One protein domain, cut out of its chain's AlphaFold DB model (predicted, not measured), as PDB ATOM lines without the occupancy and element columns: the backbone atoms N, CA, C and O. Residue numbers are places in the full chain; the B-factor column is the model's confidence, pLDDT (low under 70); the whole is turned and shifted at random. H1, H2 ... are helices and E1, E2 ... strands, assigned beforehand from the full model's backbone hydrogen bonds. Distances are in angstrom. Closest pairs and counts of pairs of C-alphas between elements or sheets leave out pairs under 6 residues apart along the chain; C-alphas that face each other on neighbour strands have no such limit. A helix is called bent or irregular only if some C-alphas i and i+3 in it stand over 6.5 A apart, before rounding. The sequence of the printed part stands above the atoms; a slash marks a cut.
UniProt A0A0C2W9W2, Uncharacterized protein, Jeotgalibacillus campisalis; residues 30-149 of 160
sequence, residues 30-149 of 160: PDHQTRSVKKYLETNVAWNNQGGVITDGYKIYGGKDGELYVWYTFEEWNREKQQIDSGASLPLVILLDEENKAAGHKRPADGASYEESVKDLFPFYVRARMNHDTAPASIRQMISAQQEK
ATOM      1  N   PRO A  30     -32.143 -53.163   3.571       62.59
ATOM      2  CA  PRO A  30     -30.800 -53.191   4.149       62.59
ATOM      3  C   PRO A  30     -30.107 -51.816   4.167       62.59
ATOM      4  O   PRO A  30     -30.190 -51.058   3.204       62.59
ATOM      5  N   ASP A  31     -29.322 -51.532   5.215       65.12
ATOM      6  CA  ASP A  31     -28.641 -50.232   5.418       65.12
ATOM      7  C   ASP A  31     -27.726 -49.809   4.248       65.12
ATOM      8  O   ASP A  31     -27.626 -48.627   3.910       65.12
ATOM      9  N   HIS A  32     -27.077 -50.768   3.576       61.19
ATOM     10  CA  HIS A  32     -26.219 -50.475   2.420       61.19
ATOM     11  C   HIS A  32     -27.013 -49.922   1.225       61.19
ATOM     12  O   HIS A  32     -26.526 -49.025   0.532       61.19
ATOM     13  N   GLN A  33     -28.243 -50.404   1.020       75.12
ATOM     14  CA  GLN A  33     -29.136 -49.908  -0.029       75.12
ATOM     15  C   GLN A  33     -29.547 -48.469   0.287       75.12
ATOM     16  O   GLN A  33     -29.467 -47.599  -0.573       75.12
ATOM     17  N   THR A  34     -29.861 -48.179   1.552       81.38
ATOM     18  CA  THR A  34     -30.215 -46.839   2.049       81.38
ATOM     19  C   THR A  34     -29.120 -45.799   1.760       81.38
ATOM     20  O   THR A  34     -29.403 -44.710   1.256       81.38
ATOM     21  N   ARG A  35     -27.838 -46.121   1.994       88.44
ATOM     22  CA  ARG A  35     -26.734 -45.188   1.674       88.44
ATOM     23  C   ARG A  35     -26.552 -44.978   0.176       88.44
ATOM     24  O   ARG A  35     -26.333 -43.847  -0.256       88.44
ATOM     25  N   SER A  36     -26.636 -46.054  -0.608       92.94
ATOM     26  CA  SER A  36     -26.523 -45.974  -2.065       92.94
ATOM     27  C   SER A  36     -27.651 -45.136  -2.669       92.94
ATOM     28  O   SER A  36     -27.375 -44.267  -3.492       92.94
ATOM     29  N   VAL A  37     -28.889 -45.334  -2.208       94.62
ATOM     30  CA  VAL A  37     -30.062 -44.555  -2.625       94.62
ATOM     31  C   VAL A  37     -29.891 -43.083  -2.275       94.62
ATOM     32  O   VAL A  37     -30.068 -42.247  -3.155       94.62
ATOM     33  N   LYS A  38     -29.489 -42.755  -1.037       94.44
ATOM     34  CA  LYS A  38     -29.259 -41.360  -0.619       94.44
ATOM     35  C   LYS A  38     -28.289 -40.652  -1.566       94.44
ATOM     36  O   LYS A  38     -28.644 -39.650  -2.170       94.44
ATOM     37  N   LYS A  39     -27.108 -41.242  -1.767       95.44
ATOM     38  CA  LYS A  39     -26.083 -40.680  -2.654       95.44
ATOM     39  C   LYS A  39     -26.571 -40.559  -4.100       95.44
ATOM     40  O   LYS A  39     -26.239 -39.601  -4.786       95.44
ATOM     41  N   TYR A  40     -27.330 -41.539  -4.587       97.06
ATOM     42  CA  TYR A  40     -27.869 -41.491  -5.942       97.06
ATOM     43  C   TYR A  40     -28.864 -40.337  -6.113       97.06
ATOM     44  O   TYR A  40     -28.779 -39.623  -7.110       97.06
ATOM     45  N   LEU A  41     -29.775 -40.151  -5.153       96.94
ATOM     46  CA  LEU A  41     -30.781 -39.089  -5.165       96.94
ATOM     47  C   LEU A  41     -30.134 -37.698  -5.147       96.94
ATOM     48  O   LEU A  41     -30.456 -36.878  -6.005       96.94
ATOM     49  N   GLU A  42     -29.171 -37.478  -4.253       95.06
ATOM     50  CA  GLU A  42     -28.426 -36.214  -4.149       95.06
ATOM     51  C   GLU A  42     -27.684 -35.865  -5.446       95.06
ATOM     52  O   GLU A  42     -27.658 -34.709  -5.853       95.06
ATOM     53  N   THR A  43     -27.091 -36.859  -6.114       95.38
ATOM     54  CA  THR A  43     -26.259 -36.622  -7.305       95.38
ATOM     55  C   THR A  43     -27.056 -36.554  -8.608       95.38
ATOM     56  O   THR A  43     -26.658 -35.841  -9.525       95.38
ATOM     57  N   ASN A  44     -28.127 -37.343  -8.744       96.62
ATOM     58  CA  ASN A  44     -28.793 -37.562 -10.037       96.62
ATOM     59  C   ASN A  44     -30.222 -37.020 -10.101       96.62
ATOM     60  O   ASN A  44     -30.797 -36.987 -11.188       96.62
ATOM     61  N   VAL A  45     -30.823 -36.674  -8.959       95.69
ATOM     62  CA  VAL A  45     -32.219 -36.225  -8.898       95.69
ATOM     63  C   VAL A  45     -32.324 -34.814  -8.344       95.69
ATOM     64  O   VAL A  45     -33.058 -34.015  -8.917       95.69
ATOM     65  N   ALA A  46     -31.617 -34.501  -7.260       95.25
ATOM     66  CA  ALA A  46     -31.556 -33.136  -6.761       95.25
ATOM     67  C   ALA A  46     -30.792 -32.236  -7.740       95.25
ATOM     68  O   ALA A  46     -29.812 -32.646  -8.362       95.25
ATOM     69  N   TRP A  47     -31.242 -30.990  -7.859       92.38
ATOM     70  CA  TRP A  47     -30.575 -29.961  -8.647       92.38
ATOM     71  C   TRP A  47     -30.432 -28.683  -7.830       92.38
ATOM     72  O   TRP A  47     -31.221 -28.419  -6.924       92.38
ATOM     73  N   ASN A  48     -29.429 -27.891  -8.191       90.75
ATOM     74  CA  ASN A  48     -29.107 -26.609  -7.584       90.75
ATOM     75  C   ASN A  48     -29.142 -25.540  -8.685       90.75
ATOM     76  O   ASN A  48     -28.423 -25.674  -9.676       90.75
ATOM     77  N   ASN A  49     -30.007 -24.531  -8.542       88.19
ATOM     78  CA  ASN A  49     -30.245 -23.528  -9.584       88.19
ATOM     79  C   ASN A  49     -29.659 -22.150  -9.253       88.19
ATOM     80  O   ASN A  49     -29.317 -21.405 -10.169       88.19
ATOM     81  N   GLN A  50     -29.599 -21.788  -7.975       87.00
ATOM     82  CA  GLN A  50     -29.269 -20.453  -7.465       87.00
ATOM     83  C   GLN A  50     -27.995 -20.456  -6.600       87.00
ATOM     84  O   GLN A  50     -27.579 -19.401  -6.132       87.00
ATOM     85  N   GLY A  51     -27.347 -21.610  -6.412       85.94
ATOM     86  CA  GLY A  51     -26.133 -21.753  -5.608       85.94
ATOM     87  C   GLY A  51     -26.396 -21.989  -4.120       85.94
ATOM     88  O   GLY A  51     -25.454 -21.937  -3.336       85.94
ATOM     89  N   GLY A  52     -27.642 -22.265  -3.721       90.25
ATOM     90  CA  GLY A  52     -27.997 -22.564  -2.331       90.25
ATOM     91  C   GLY A  52     -27.511 -23.938  -1.856       90.25
ATOM     92  O   GLY A  52     -26.932 -24.724  -2.608       90.25
ATOM     93  N   VAL A  53     -27.775 -24.270  -0.590       94.31
ATOM     94  CA  VAL A  53     -27.475 -25.601  -0.039       94.31
ATOM     95  C   VAL A  53     -28.670 -26.521  -0.245       94.31
ATOM     96  O   VAL A  53     -29.787 -26.194   0.145       94.31
ATOM     97  N   ILE A  54     -28.444 -27.697  -0.826       96.75
ATOM     98  CA  ILE A  54     -29.499 -28.704  -0.954       96.75
ATOM     99  C   ILE A  54     -29.744 -29.358   0.405       96.75
ATOM    100  O   ILE A  54     -28.842 -29.938   1.005       96.75
ATOM    101  N   THR A  55     -30.989 -29.280   0.860       96.88
ATOM    102  CA  THR A  55     -31.512 -29.999   2.024       96.88
ATOM    103  C   THR A  55     -32.563 -30.984   1.548       96.88
ATOM    104  O   THR A  55     -33.412 -30.635   0.730       96.88
ATOM    105  N   ASP A  56     -32.493 -32.236   1.988       97.19
ATOM    106  CA  ASP A  56     -33.281 -33.295   1.361       97.19
ATOM    107  C   ASP A  56     -33.772 -34.379   2.323       97.19
ATOM    108  O   ASP A  56     -33.408 -34.468   3.495       97.19
ATOM    109  N   GLY A  57     -34.667 -35.223   1.830       96.06
ATOM    110  CA  GLY A  57     -35.129 -36.379   2.569       96.06
ATOM    111  C   GLY A  57     -35.971 -37.297   1.705       96.06
ATOM    112  O   GLY A  57     -36.663 -36.871   0.781       96.06
ATOM    113  N   TYR A  58     -35.941 -38.584   2.027       95.38
ATOM    114  CA  TYR A  58     -36.752 -39.571   1.333       95.38
ATOM    115  C   TYR A  58     -37.411 -40.560   2.285       95.38
ATOM    116  O   TYR A  58     -36.975 -40.778   3.414       95.38
ATOM    117  N   LYS A  59     -38.473 -41.192   1.792       93.25
ATOM    118  CA  LYS A  59     -39.156 -42.300   2.455       93.25
ATOM    119  C   LYS A  59     -39.341 -43.450   1.482       93.25
ATOM    120  O   LYS A  59     -39.890 -43.260   0.401       93.25
ATOM    121  N   ILE A  60     -38.945 -44.650   1.897       92.94
ATOM    122  CA  ILE A  60     -39.198 -45.877   1.141       92.94
ATOM    123  C   ILE A  60     -40.560 -46.449   1.552       92.94
ATOM    124  O   ILE A  60     -40.854 -46.599   2.739       92.94
ATOM    125  N   TYR A  61     -41.396 -46.773   0.569       90.94
ATOM    126  CA  TYR A  61     -42.715 -47.386   0.761       90.94
ATOM    127  C   TYR A  61     -42.714 -48.896   0.517       90.94
ATOM    128  O   TYR A  61     -43.623 -49.613   0.947       90.94
ATOM    129  N   GLY A  62     -41.690 -49.401  -0.159       90.06
ATOM    130  CA  GLY A  62     -41.444 -50.819  -0.354       90.06
ATOM    131  C   GLY A  62     -40.427 -51.040  -1.459       90.06
ATOM    132  O   GLY A  62     -39.913 -50.086  -2.037       90.06
ATOM    133  N   GLY A  63     -40.196 -52.304  -1.777       89.19
ATOM    134  CA  GLY A  63     -39.413 -52.709  -2.933       89.19
ATOM    135  C   GLY A  63     -39.925 -54.024  -3.494       89.19
ATOM    136  O   GLY A  63     -40.673 -54.736  -2.816       89.19
ATOM    137  N   LYS A  64     -39.578 -54.298  -4.747       87.38
ATOM    138  CA  LYS A  64     -39.879 -55.549  -5.445       87.38
ATOM    139  C   LYS A  64     -38.976 -55.674  -6.670       87.38
ATOM    140  O   LYS A  64     -38.803 -54.696  -7.377       87.38
ATOM    141  N   ASP A  65     -38.440 -56.870  -6.913       87.44
ATOM    142  CA  ASP A  65     -37.744 -57.245  -8.156       87.44
ATOM    143  C   ASP A  65     -36.697 -56.216  -8.637       87.44
ATOM    144  O   ASP A  65     -36.711 -55.787  -9.786       87.44
ATOM    145  N   GLY A  66     -35.793 -55.794  -7.744       91.56
ATOM    146  CA  GLY A  66     -34.756 -54.807  -8.076       91.56
ATOM    147  C   GLY A  66     -35.259 -53.361  -8.154       91.56
ATOM    148  O   GLY A  66     -34.520 -52.482  -8.574       91.56
ATOM    149  N   GLU A  67     -36.490 -53.079  -7.736       94.75
ATOM    150  CA  GLU A  67     -37.027 -51.724  -7.635       94.75
ATOM    151  C   GLU A  67     -37.272 -51.332  -6.173       94.75
ATOM    152  O   GLU A  67     -37.754 -52.133  -5.365       94.75
ATOM    153  N   LEU A  68     -36.998 -50.070  -5.837       95.19
ATOM    154  CA  LEU A  68     -37.442 -49.426  -4.601       95.19
ATOM    155  C   LEU A  68     -38.414 -48.299  -4.926       95.19
ATOM    156  O   LEU A  68     -38.151 -47.453  -5.775       95.19
ATOM    157  N   TYR A  69     -39.518 -48.245  -4.194       94.62
ATOM    158  CA  TYR A  69     -40.536 -47.217  -4.358       94.62
ATOM    159  C   TYR A  69     -40.357 -46.153  -3.287       94.62
ATOM    160  O   TYR A  69     -40.527 -46.419  -2.092       94.62
ATOM    161  N   VAL A  70     -39.999 -44.951  -3.716       94.81
ATOM    162  CA  VAL A  70     -39.509 -43.882  -2.850       94.81
ATOM    163  C   VAL A  70     -40.345 -42.628  -3.059       94.81
ATOM    164  O   VAL A  70     -40.778 -42.340  -4.166       94.81
ATOM    165  N   TRP A  71     -40.567 -41.858  -2.002       95.12
ATOM    166  CA  TRP A  71     -40.923 -40.447  -2.126       95.12
ATOM    167  C   TRP A  71     -39.712 -39.631  -1.731       95.12
ATOM    168  O   TRP A  71     -39.220 -39.803  -0.616       95.12
ATOM    169  N   TYR A  72     -39.228 -38.791  -2.636       96.25
ATOM    170  CA  TYR A  72     -38.072 -37.934  -2.416       96.25
ATOM    171  C   TYR A  72     -38.508 -36.476  -2.394       96.25
ATOM    172  O   TYR A  72     -39.424 -36.071  -3.109       96.25
ATOM    173  N   THR A  73     -37.904 -35.683  -1.525       97.00
ATOM    174  CA  THR A  73     -38.077 -34.233  -1.512       97.00
ATOM    175  C   THR A  73     -36.731 -33.598  -1.256       97.00
ATOM    176  O   THR A  73     -35.991 -34.065  -0.394       97.00
ATOM    177  N   PHE A  74     -36.432 -32.551  -2.006       97.12
ATOM    178  CA  PHE A  74     -35.265 -31.720  -1.780       97.12
ATOM    179  C   PHE A  74     -35.637 -30.255  -1.993       97.12
ATOM    180  O   PHE A  74     -36.528 -29.929  -2.784       97.12
ATOM    181  N   GLU A  75     -34.945 -29.394  -1.266       96.88
ATOM    182  CA  GLU A  75     -35.116 -27.953  -1.247       96.88
ATOM    183  C   GLU A  75     -33.735 -27.305  -1.318       96.88
ATOM    184  O   GLU A  75     -32.828 -27.640  -0.553       96.88
ATOM    185  N   GLU A  76     -33.581 -26.376  -2.250       96.06
ATOM    186  CA  GLU A  76     -32.455 -25.466  -2.314       96.06
ATOM    187  C   GLU A  76     -32.677 -24.341  -1.302       96.06
ATOM    188  O   GLU A  76     -33.520 -23.461  -1.490       96.06
ATOM    189  N   TRP A  77     -31.927 -24.407  -0.207       95.38
ATOM    190  CA  TRP A  77     -31.985 -23.469   0.899       95.38
ATOM    191  C   TRP A  77     -30.983 -22.334   0.701       95.38
ATOM    192  O   TRP A  77     -29.768 -22.549   0.648       95.38
ATOM    193  N   ASN A  78     -31.497 -21.111   0.633       93.44
ATOM    194  CA  ASN A  78     -30.698 -19.900   0.643       93.44
ATOM    195  C   ASN A  78     -30.340 -19.546   2.086       93.44
ATOM    196  O   ASN A  78     -31.203 -19.137   2.865       93.44
ATOM    197  N   ARG A  79     -29.063 -19.693   2.443       91.38
ATOM    198  CA  ARG A  79     -28.587 -19.435   3.806       91.38
ATOM    199  C   ARG A  79     -28.615 -17.955   4.169       91.38
ATOM    200  O   ARG A  79     -28.939 -17.634   5.305       91.38
ATOM    201  N   GLU A  80     -28.323 -17.053   3.240       88.94
ATOM    202  CA  GLU A  80     -28.344 -15.609   3.507       88.94
ATOM    203  C   GLU A  80     -29.768 -15.110   3.781       88.94
ATOM    204  O   GLU A  80     -30.031 -14.423   4.765       88.94
ATOM    205  N   LYS A  81     -30.710 -15.492   2.913       90.75
ATOM    206  CA  LYS A  81     -32.109 -15.054   2.978       90.75
ATOM    207  C   LYS A  81     -32.967 -15.908   3.906       90.75
ATOM    208  O   LYS A  81     -34.102 -15.528   4.177       90.75
ATOM    209  N   GLN A  82     -32.444 -17.049   4.360       90.94
ATOM    210  CA  GLN A  82     -33.153 -18.033   5.179       90.94
ATOM    211  C   GLN A  82     -34.498 -18.433   4.546       90.94
ATOM    212  O   GLN A  82     -35.554 -18.378   5.180       90.94
ATOM    213  N   GLN A  83     -34.465 -18.797   3.262       93.38
ATOM    214  CA  GLN A  83     -35.655 -19.176   2.498       93.38
ATOM    215  C   GLN A  83     -35.365 -20.301   1.497       93.38
ATOM    216  O   GLN A  83     -34.218 -20.536   1.117       93.38
ATOM    217  N   ILE A  84     -36.425 -20.955   1.023       94.69
ATOM    218  CA  ILE A  84     -36.358 -21.953  -0.052       94.69
ATOM    219  C   ILE A  84     -36.405 -21.222  -1.396       94.69
ATOM    220  O   ILE A  84     -37.407 -20.576  -1.708       94.69
ATOM    221  N   ASP A  85     -35.352 -21.345  -2.197       94.00
ATOM    222  CA  ASP A  85     -35.279 -20.724  -3.525       94.00
ATOM    223  C   ASP A  85     -35.828 -21.652  -4.622       94.00
ATOM    224  O   ASP A  85     -36.452 -21.197  -5.585       94.00
ATOM    225  N   SER A  86     -35.622 -22.964  -4.493       94.50
ATOM    226  CA  SER A  86     -36.155 -23.960  -5.423       94.50
ATOM    227  C   SER A  86     -36.300 -25.330  -4.757       94.50
ATOM    228  O   SER A  86     -35.818 -25.544  -3.649       94.50
ATOM    229  N   GLY A  87     -37.001 -26.270  -5.389       94.50
ATOM    230  CA  GLY A  87     -37.139 -27.620  -4.850       94.50
ATOM    231  C   GLY A  87     -38.151 -28.463  -5.608       94.50
ATOM    232  O   GLY A  87     -38.855 -27.976  -6.497       94.50
ATOM    233  N   ALA A  88     -38.231 -29.739  -5.249       93.69
ATOM    234  CA  ALA A  88     -39.240 -30.646  -5.774       93.69
ATOM    235  C   ALA A  88     -39.595 -31.735  -4.763       93.69
ATOM    236  O   ALA A  88     -38.781 -32.146  -3.940       93.69
ATOM    237  N   SER A  89     -40.826 -32.236  -4.865       93.69
ATOM    238  CA  SER A  89     -41.333 -33.349  -4.069       93.69
ATOM    239  C   SER A  89     -42.011 -34.347  -4.990       93.69
ATOM    240  O   SER A  89     -43.038 -34.035  -5.587       93.69
ATOM    241  N   LEU A  90     -41.404 -35.520  -5.162       92.25
ATOM    242  CA  LEU A  90     -41.778 -36.441  -6.229       92.25
ATOM    243  C   LEU A  90     -41.730 -37.896  -5.753       92.25
ATOM    244  O   LEU A  90     -40.789 -38.298  -5.056       92.25
ATOM    245  N   PRO A  91     -42.700 -38.724  -6.167       94.50
ATOM    246  CA  PRO A  91     -42.559 -40.164  -6.079       94.50
ATOM    247  C   PRO A  91     -41.624 -40.677  -7.184       94.50
ATOM    248  O   PRO A  91     -41.714 -40.270  -8.340       94.50
ATOM    249  N   LEU A  92     -40.739 -41.606  -6.830       96.31
ATOM    250  CA  LEU A  92     -39.728 -42.190  -7.706       96.31
ATOM    251  C   LEU A  92     -39.693 -43.712  -7.561       96.31
ATOM    252  O   LEU A  92     -39.881 -44.258  -6.471       96.31
ATOM    253  N   VAL A  93     -39.394 -44.392  -8.663       97.19
ATOM    254  CA  VAL A  93     -38.978 -45.797  -8.650       97.19
ATOM    255  C   VAL A  93     -37.473 -45.819  -8.843       97.19
ATOM    256  O   VAL A  93     -36.995 -45.432  -9.905       97.19
ATOM    257  N   ILE A  94     -36.722 -46.241  -7.833       97.81
ATOM    258  CA  ILE A  94     -35.273 -46.415  -7.923       97.81
ATOM    259  C   ILE A  94     -34.987 -47.817  -8.437       97.81
ATOM    260  O   ILE A  94     -35.485 -48.794  -7.885       97.81
ATOM    261  N   LEU A  95     -34.182 -47.899  -9.490       97.06
ATOM    262  CA  LEU A  95     -33.732 -49.147 -10.087       97.06
ATOM    263  C   LEU A  95     -32.420 -49.553  -9.424       97.06
ATOM    264  O   LEU A  95     -31.479 -48.755  -9.364       97.06
ATOM    265  N   LEU A  96     -32.382 -50.778  -8.921       95.12
ATOM    266  CA  LEU A  96     -31.224 -51.382  -8.290       95.12
ATOM    267  C   LEU A  96     -30.468 -52.271  -9.281       95.12
ATOM    268  O   LEU A  96     -31.074 -52.927 -10.127       95.12
ATOM    269  N   ASP A  97     -29.146 -52.297  -9.157       94.88
ATOM    270  CA  ASP A  97     -28.289 -53.258  -9.847       94.88
ATOM    271  C   ASP A  97     -28.254 -54.626  -9.133       94.88
ATOM    272  O   ASP A  97     -28.927 -54.857  -8.124       94.88
ATOM    273  N   GLU A  98     -27.447 -55.552  -9.659       91.56
ATOM    274  CA  GLU A  98     -27.267 -56.901  -9.101       91.56
ATOM    275  C   GLU A  98     -26.658 -56.895  -7.683       91.56
ATOM    276  O   GLU A  98     -26.864 -57.831  -6.910       91.56
ATOM    277  N   GLU A  99     -25.954 -55.823  -7.307       90.56
ATOM    278  CA  GLU A  99     -25.403 -55.603  -5.966       90.56
ATOM    279  C   GLU A  99     -26.388 -54.866  -5.040       90.56
ATOM    280  O   GLU A  99     -26.047 -54.512  -3.908       90.56
ATOM    281  N   ASN A 100     -27.627 -54.661  -5.494       89.75
ATOM    282  CA  ASN A 100     -28.670 -53.878  -4.845       89.75
ATOM    283  C   ASN A 100     -28.309 -52.402  -4.598       89.75
ATOM    284  O   ASN A 100     -28.773 -51.786  -3.632       89.75
ATOM    285  N   LYS A 101     -27.482 -51.807  -5.455       93.56
ATOM    286  CA  LYS A 101     -27.154 -50.379  -5.421       93.56
ATOM    287  C   LYS A 101     -28.029 -49.613  -6.400       93.56
ATOM    288  O   LYS A 101     -28.381 -50.114  -7.462       93.56
ATOM    289  N   ALA A 102     -28.372 -48.380  -6.048       95.62
ATOM    290  CA  ALA A 102     -29.143 -47.500  -6.914       95.62
ATOM    291  C   ALA A 102     -28.344 -47.158  -8.181       95.62
ATOM    292  O   ALA A 102     -27.278 -46.546  -8.104       95.62
ATOM    293  N   ALA A 103     -28.885 -47.544  -9.335       96.19
ATOM    294  CA  ALA A 103     -28.266 -47.372 -10.649       96.19
ATOM    295  C   ALA A 103     -29.123 -46.527 -11.607       96.19
ATOM    296  O   ALA A 103     -28.613 -45.976 -12.581       96.19
ATOM    297  N   GLY A 104     -30.421 -46.388 -11.334       97.50
ATOM    298  CA  GLY A 104     -31.353 -45.667 -12.195       97.50
ATOM    299  C   GLY A 104     -32.581 -45.174 -11.441       97.50
ATOM    300  O   GLY A 104     -32.814 -45.556 -10.294       97.50
ATOM    301  N   HIS A 105     -33.407 -44.367 -12.104       98.00
ATOM    302  CA  HIS A 105     -34.730 -44.035 -11.593       98.00
ATOM    303  C   HIS A 105     -35.766 -43.861 -12.707       98.00
ATOM    304  O   HIS A 105     -35.437 -43.536 -13.848       98.00
ATOM    305  N   LYS A 106     -37.034 -44.061 -12.352       97.81
ATOM    306  CA  LYS A 106     -38.212 -43.684 -13.138       97.81
ATOM    307  C   LYS A 106     -39.023 -42.681 -12.322       97.81
ATOM    308  O   LYS A 106     -39.129 -42.816 -11.100       97.81
ATOM    309  N   ARG A 107     -39.628 -41.712 -13.000       95.62
ATOM    310  CA  ARG A 107     -40.567 -40.752 -12.411       95.62
ATOM    311  C   ARG A 107     -41.896 -40.804 -13.166       95.62
ATOM    312  O   ARG A 107     -41.864 -41.113 -14.362       95.62
ATOM    313  N   PRO A 108     -43.033 -40.518 -12.514       95.19
ATOM    314  CA  PRO A 108     -44.280 -40.334 -13.233       95.19
ATOM    315  C   PRO A 108     -44.170 -39.246 -14.298       95.19
ATOM    316  O   PRO A 108     -43.371 -38.318 -14.171       95.19
ATOM    317  N   ALA A 109     -44.994 -39.361 -15.333       94.75
ATOM    318  CA  ALA A 109     -45.225 -38.271 -16.267       94.75
ATOM    319  C   ALA A 109     -45.818 -37.050 -15.546       94.75
ATOM    320  O   ALA A 109     -46.538 -37.192 -14.560       94.75
ATOM    321  N   ASP A 110     -45.552 -35.859 -16.069       90.69
ATOM    322  CA  ASP A 110     -46.073 -34.616 -15.504       90.69
ATOM    323  C   ASP A 110     -47.480 -34.284 -16.041       90.69
ATOM    324  O   ASP A 110     -47.931 -34.791 -17.075       90.69
ATOM    325  N   GLY A 111     -48.178 -33.382 -15.347       91.19
ATOM    326  CA  GLY A 111     -49.444 -32.810 -15.807       91.19
ATOM    327  C   GLY A 111     -50.597 -33.817 -15.861       91.19
ATOM    328  O   GLY A 111     -50.814 -34.584 -14.926       91.19
ATOM    329  N   ALA A 112     -51.368 -33.796 -16.952       93.75
ATOM    330  CA  ALA A 112     -52.614 -34.565 -17.066       93.75
ATOM    331  C   ALA A 112     -52.410 -36.091 -17.004       93.75
ATOM    332  O   ALA A 112     -53.324 -36.815 -16.618       93.75
ATOM    333  N   SER A 113     -51.216 -36.577 -17.353       95.19
ATOM    334  CA  SER A 113     -50.869 -38.004 -17.332       95.19
ATOM    335  C   SER A 113     -50.290 -38.477 -15.994       95.19
ATOM    336  O   SER A 113     -49.967 -39.658 -15.859       95.19
ATOM    337  N   TYR A 114     -50.160 -37.592 -15.000       92.69
ATOM    338  CA  TYR A 114     -49.524 -37.915 -13.724       92.69
ATOM    339  C   TYR A 114     -50.221 -39.058 -12.988       92.69
ATOM    340  O   TYR A 114     -49.582 -40.045 -12.624       92.69
ATOM    341  N   GLU A 115     -51.540 -38.973 -12.804       92.19
ATOM    342  CA  GLU A 115     -52.276 -39.983 -12.037       92.19
ATOM    343  C   GLU A 115     -52.202 -41.382 -12.659       92.19
ATOM    344  O   GLU A 115     -52.121 -42.381 -11.940       92.19
ATOM    345  N   GLU A 116     -52.254 -41.463 -13.988       95.50
ATOM    346  CA  GLU A 116     -52.135 -42.720 -14.725       95.50
ATOM    347  C   GLU A 116     -50.714 -43.273 -14.614       95.50
ATOM    348  O   GLU A 116     -50.524 -44.416 -14.206       95.50
ATOM    349  N   SER A 117     -49.703 -42.426 -14.805       96.00
ATOM    350  CA  SER A 117     -48.304 -42.832 -14.691       96.00
ATOM    351  C   SER A 117     -47.930 -43.301 -13.279       96.00
ATOM    352  O   SER A 117     -47.183 -44.269 -13.120       96.00
ATOM    353  N   VAL A 118     -48.503 -42.697 -12.229       94.31
ATOM    354  CA  VAL A 118     -48.364 -43.200 -10.852       94.31
ATOM    355  C   VAL A 118     -48.989 -44.593 -10.709       94.31
ATOM    356  O   VAL A 118     -48.430 -45.452 -10.022       94.31
ATOM    357  N   LYS A 119     -50.140 -44.855 -11.339       95.25
ATOM    358  CA  LYS A 119     -50.784 -46.179 -11.306       95.25
ATOM    359  C   LYS A 119     -49.978 -47.237 -12.061       95.25
ATOM    360  O   LYS A 119     -49.998 -48.392 -11.635       95.25
ATOM    361  N   ASP A 120     -49.263 -46.853 -13.105       96.19
ATOM    362  CA  ASP A 120     -48.449 -47.782 -13.889       96.19
ATOM    363  C   ASP A 120     -47.118 -48.102 -13.203       96.19
ATOM    364  O   ASP A 120     -46.705 -49.259 -13.151       96.19
ATOM    365  N   LEU A 121     -46.462 -47.090 -12.628       95.75
ATOM    366  CA  LEU A 121     -45.137 -47.242 -12.022       95.75
ATOM    367  C   LEU A 121     -45.166 -47.846 -10.616       95.75
ATOM    368  O   LEU A 121     -44.256 -48.582 -10.242       95.75
ATOM    369  N   PHE A 122     -46.180 -47.529  -9.809       94.88
ATOM    370  CA  PHE A 122     -46.202 -47.900  -8.394       94.88
ATOM    371  C   PHE A 122     -47.261 -48.961  -8.154       94.88
ATOM    372  O   PHE A 122     -48.428 -48.676  -8.385       94.88
ATOM    373  N   PRO A 123     -46.949 -50.148  -7.622       93.25
ATOM    374  CA  PRO A 123     -47.952 -51.182  -7.397       93.25
ATOM    375  C   PRO A 123     -48.966 -50.785  -6.311       93.25
ATOM    376  O   PRO A 123     -48.683 -49.988  -5.415       93.25
ATOM    377  N   PHE A 124     -50.162 -51.383  -6.340       91.12
ATOM    378  CA  PHE A 124     -51.268 -51.008  -5.444       91.12
ATOM    379  C   PHE A 124     -50.890 -51.004  -3.952       91.12
ATOM    380  O   PHE A 124     -51.227 -50.064  -3.238       91.12
ATOM    381  N   TYR A 125     -50.144 -52.013  -3.482       88.38
ATOM    382  CA  TYR A 125     -49.721 -52.113  -2.078       88.38
ATOM    383  C   TYR A 125     -48.783 -50.973  -1.643       88.38
ATOM    384  O   TYR A 125     -48.657 -50.689  -0.451       88.38
ATOM    385  N   VAL A 126     -48.107 -50.324  -2.590       92.00
ATOM    386  CA  VAL A 126     -47.301 -49.122  -2.360       92.00
ATOM    387  C   VAL A 126     -48.199 -47.892  -2.384       92.00
ATOM    388  O   VAL A 126     -48.231 -47.158  -1.399       92.00
ATOM    389  N   ARG A 127     -49.008 -47.725  -3.441       92.81
ATOM    390  CA  ARG A 127     -49.921 -46.577  -3.595       92.81
ATOM    391  C   ARG A 127     -50.886 -46.417  -2.422       92.81
ATOM    392  O   ARG A 127     -51.134 -45.298  -2.005       92.81
ATOM    393  N   ALA A 128     -51.372 -47.519  -1.851       90.38
ATOM    394  CA  ALA A 128     -52.267 -47.507  -0.692       90.38
ATOM    395  C   ALA A 128     -51.630 -46.938   0.593       90.38
ATOM    396  O   ALA A 128     -52.340 -46.641   1.549       90.38
ATOM    397  N   ARG A 129     -50.296 -46.830   0.644       89.00
ATOM    398  CA  ARG A 129     -49.540 -46.274   1.777       89.00
ATOM    399  C   ARG A 129     -48.898 -44.929   1.449       89.00
ATOM    400  O   ARG A 129     -48.494 -44.232   2.376       89.00
ATOM    401  N   MET A 130     -48.757 -44.602   0.164       88.00
ATOM    402  CA  MET A 130     -48.205 -43.334  -0.296       88.00
ATOM    403  C   MET A 130     -49.113 -42.175   0.079       88.00
ATOM    404  O   MET A 130     -50.330 -42.306   0.164       88.00
ATOM    405  N   ASN A 131     -48.491 -41.023   0.286       82.50
ATOM    406  CA  ASN A 131     -49.240 -39.789   0.388       82.50
ATOM    407  C   ASN A 131     -49.761 -39.417  -1.007       82.50
ATOM    408  O   ASN A 131     -49.086 -39.677  -2.000       82.50
ATOM    409  N   HIS A 132     -50.950 -38.824  -1.084       75.62
ATOM    410  CA  HIS A 132     -51.537 -38.433  -2.368       75.62
ATOM    411  C   HIS A 132     -51.158 -37.004  -2.761       75.62
ATOM    412  O   HIS A 132     -50.775 -36.775  -3.903       75.62
ATOM    413  N   ASP A 133     -51.164 -36.085  -1.793       74.00
ATOM    414  CA  ASP A 133     -51.113 -34.653  -2.113       74.00
ATOM    415  C   ASP A 133     -49.793 -33.981  -1.718       74.00
ATOM    416  O   ASP A 133     -49.440 -32.936  -2.253       74.00
ATOM    417  N   THR A 134     -49.067 -34.528  -0.736       81.50
ATOM    418  CA  THR A 134     -47.889 -33.859  -0.157       81.50
ATOM    419  C   THR A 134     -46.855 -34.838   0.379       81.50
ATOM    420  O   THR A 134     -47.188 -35.952   0.790       81.50
ATOM    421  N   ALA A 135     -45.605 -34.375   0.482       83.25
ATOM    422  CA  ALA A 135     -44.547 -35.101   1.169       83.25
ATOM    423  C   ALA A 135     -44.978 -35.549   2.583       83.25
ATOM    424  O   ALA A 135     -45.592 -34.772   3.337       83.25
ATOM    425  N   PRO A 136     -44.614 -36.775   2.998       86.81
ATOM    426  CA  PRO A 136     -44.731 -37.222   4.379       86.81
ATOM    427  C   PRO A 136     -44.169 -36.208   5.371       86.81
ATOM    428  O   PRO A 136     -43.101 -35.640   5.153       86.81
ATOM    429  N   ALA A 137     -44.853 -36.038   6.505       90.38
ATOM    430  CA  ALA A 137     -44.384 -35.170   7.586       90.38
ATOM    431  C   ALA A 137     -42.965 -35.537   8.056       90.38
ATOM    432  O   ALA A 137     -42.183 -34.652   8.375       90.38
ATOM    433  N   SER A 138     -42.607 -36.826   8.015       90.56
ATOM    434  CA  SER A 138     -41.259 -37.295   8.346       90.56
ATOM    435  C   SER A 138     -40.179 -36.701   7.438       90.56
ATOM    436  O   SER A 138     -39.115 -36.351   7.925       90.56
ATOM    437  N   ILE A 139     -40.451 -36.559   6.134       93.94
ATOM    438  CA  ILE A 139     -39.492 -35.964   5.191       93.94
ATOM    439  C   ILE A 139     -39.347 -34.470   5.474       93.94
ATOM    440  O   ILE A 139     -38.233 -33.976   5.586       93.94
ATOM    441  N   ARG A 140     -40.468 -33.767   5.677       93.12
ATOM    442  CA  ARG A 140     -40.456 -32.339   6.024       93.12
ATOM    443  C   ARG A 140     -39.658 -32.069   7.298       93.12
ATOM    444  O   ARG A 140     -38.810 -31.195   7.302       93.12
ATOM    445  N   GLN A 141     -39.862 -32.873   8.341       94.50
ATOM    446  CA  GLN A 141     -39.091 -32.767   9.583       94.50
ATOM    447  C   GLN A 141     -37.588 -32.985   9.364       94.50
ATOM    448  O   GLN A 141     -36.784 -32.276   9.961       94.50
ATOM    449  N   MET A 142     -37.195 -33.941   8.513       94.81
ATOM    450  CA  MET A 142     -35.782 -34.168   8.182       94.81
ATOM    451  C   MET A 142     -35.151 -32.971   7.469       94.81
ATOM    452  O   MET A 142     -34.013 -32.632   7.777       94.81
ATOM    453  N   ILE A 143     -35.881 -32.356   6.538       95.75
ATOM    454  CA  ILE A 143     -35.421 -31.187   5.783       95.75
ATOM    455  C   ILE A 143     -35.310 -29.971   6.707       95.75
ATOM    456  O   ILE A 143     -34.243 -29.372   6.792       95.75
ATOM    457  N   SER A 144     -36.350 -29.669   7.492       94.56
ATOM    458  CA  SER A 144     -36.315 -28.554   8.448       94.56
ATOM    459  C   SER A 144     -35.182 -28.709   9.465       94.56
ATOM    460  O   SER A 144     -34.448 -27.762   9.716       94.56
ATOM    461  N   ALA A 145     -34.946 -29.922   9.976       95.44
ATOM    462  CA  ALA A 145     -33.834 -30.184  10.892       95.44
ATOM    463  C   ALA A 145     -32.441 -30.048  10.242       95.44
ATOM    464  O   ALA A 145     -31.447 -29.947  10.961       95.44
ATOM    465  N   GLN A 146     -32.333 -30.112   8.911       95.81
ATOM    466  CA  GLN A 146     -31.099 -29.775   8.194       95.81
ATOM    467  C   GLN A 146     -30.964 -28.263   8.043       95.81
ATOM    468  O   GLN A 146     -29.906 -27.731   8.355       95.81
ATOM    469  N   GLN A 147     -32.035 -27.578   7.641       94.81
ATOM    470  CA  GLN A 147     -32.065 -26.122   7.478       94.81
ATOM    471  C   GLN A 147     -31.748 -25.393   8.791       94.81
ATOM    472  O   GLN A 147     -30.912 -24.499   8.802       94.81
ATOM    473  N   GLU A 148     -32.302 -25.847   9.919       92.81
ATOM    474  CA  GLU A 148     -32.002 -25.314  11.259       92.81
ATOM    475  C   GLU A 148     -30.515 -25.422  11.647       92.81
ATOM    476  O   GLU A 148     -30.040 -24.676  12.499       92.81
ATOM    477  N   LYS A 149     -29.765 -26.349  11.036       92.38
ATOM    478  CA  LYS A 149     -28.323 -26.534  11.275       92.38
ATOM    479  C   LYS A 149     -27.447 -25.724  10.322       92.38
ATOM    480  O   LYS A 149     -26.226 -25.791  10.443       92.38
TER     481      LYS A 149
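What this domain is: This is residues 30 to 149 of the 160 residues of an uncharacterized protein of Jeotgalibacillus campisalis (UniProt A0A0C2W9W2). A twisted sheet of three long strands, E1, E2 and E3, and one short strand, E4, curls round helix H1 on one face, while helix H4 packs on the opposite face over E1 and E2. The long strands make the longest axis, and two further helices, H2 and the very short H3, only graze the sheet. The printed part has 120 residues, with four named helices and four named strands in the order H1 E1 E2 E3 E4 H2 H3 H4; the sheet's order is E1 - E2 - E3 - E4, all antiparallel, and the class is mixed, helices and strands. It is compact, with a radius of gyration of the C-alphas of 14.6 A and spans of 44 by 35 by 23 A.

Where its parts are: H1, residues 31 to 44, begins at C-alpha 31 (-28.641, -50.232, 5.418) and is 20.0 A long. E1, residues 53 to 64, is 32.9 A long and bends by 64 degrees at residue 61. E2, residues 67 to 78, is 33.5 A long. E3, residues 83 to 96, is 34.3 A long, bends by 65 degrees at residue 93 and ends at C-alpha 96 (-31.224, -51.382, -8.290). E4 is residues 102 to 106. H2, residues 111 to 121, is 15.5 A long and irregular, with 7.4 A between C-alphas 112 and 115. H3 is residues 124 to 127. H4, residues 137 to 147, is 15.3 A long and ends at C-alpha 147 (-32.065, -26.122, 7.478).

How they stand to each other: The four strands form a meander, each strand the antiparallel neighbour of the one before, with E1 and E4 as edge strands. In the hairpin E1 and E2, N 57 and O 73 are 2.8 A apart; in the hairpin E2 and E3, N 70 and O 92 are 2.8 A apart; in the hairpin E3 and E4, N 95 and O 104 are 2.8 A apart, each within hydrogen-bond range. The domain has three layers, helices on both faces of the sheet: H1 on one face, H4 on the other. The closest C-alphas of H1 and E4 are those of Val 37 and Ala 102, 5.3 A apart. H4 has a height over the sheet of 8.1 A and runs along the strands, at 26 degrees to E1 on the local plane; its closest C-alphas with E1 are those of Gly 57 and Ile 139, 5.1 A. H2 grazes the sheet with residues 118 to 121, H3 with residues 125 to 127. H2 and H3 are close but not clearly touching, C-alphas 119 and 127 being the closest at 7.8 A. H1 and H4 are apart. Each O i to N i+4 pair is within hydrogen-bond range in H1 and H4, and 5 of 7 are in H2; H3 is too short for such a pair.

The domain as a whole: The C-alphas farthest apart, of Asp 65 and Glu 80, are 44.2 A apart. The printed part has no cut and no long link. Mean pLDDT of the printed part is 92.0; residues 30 to 32 are under 70.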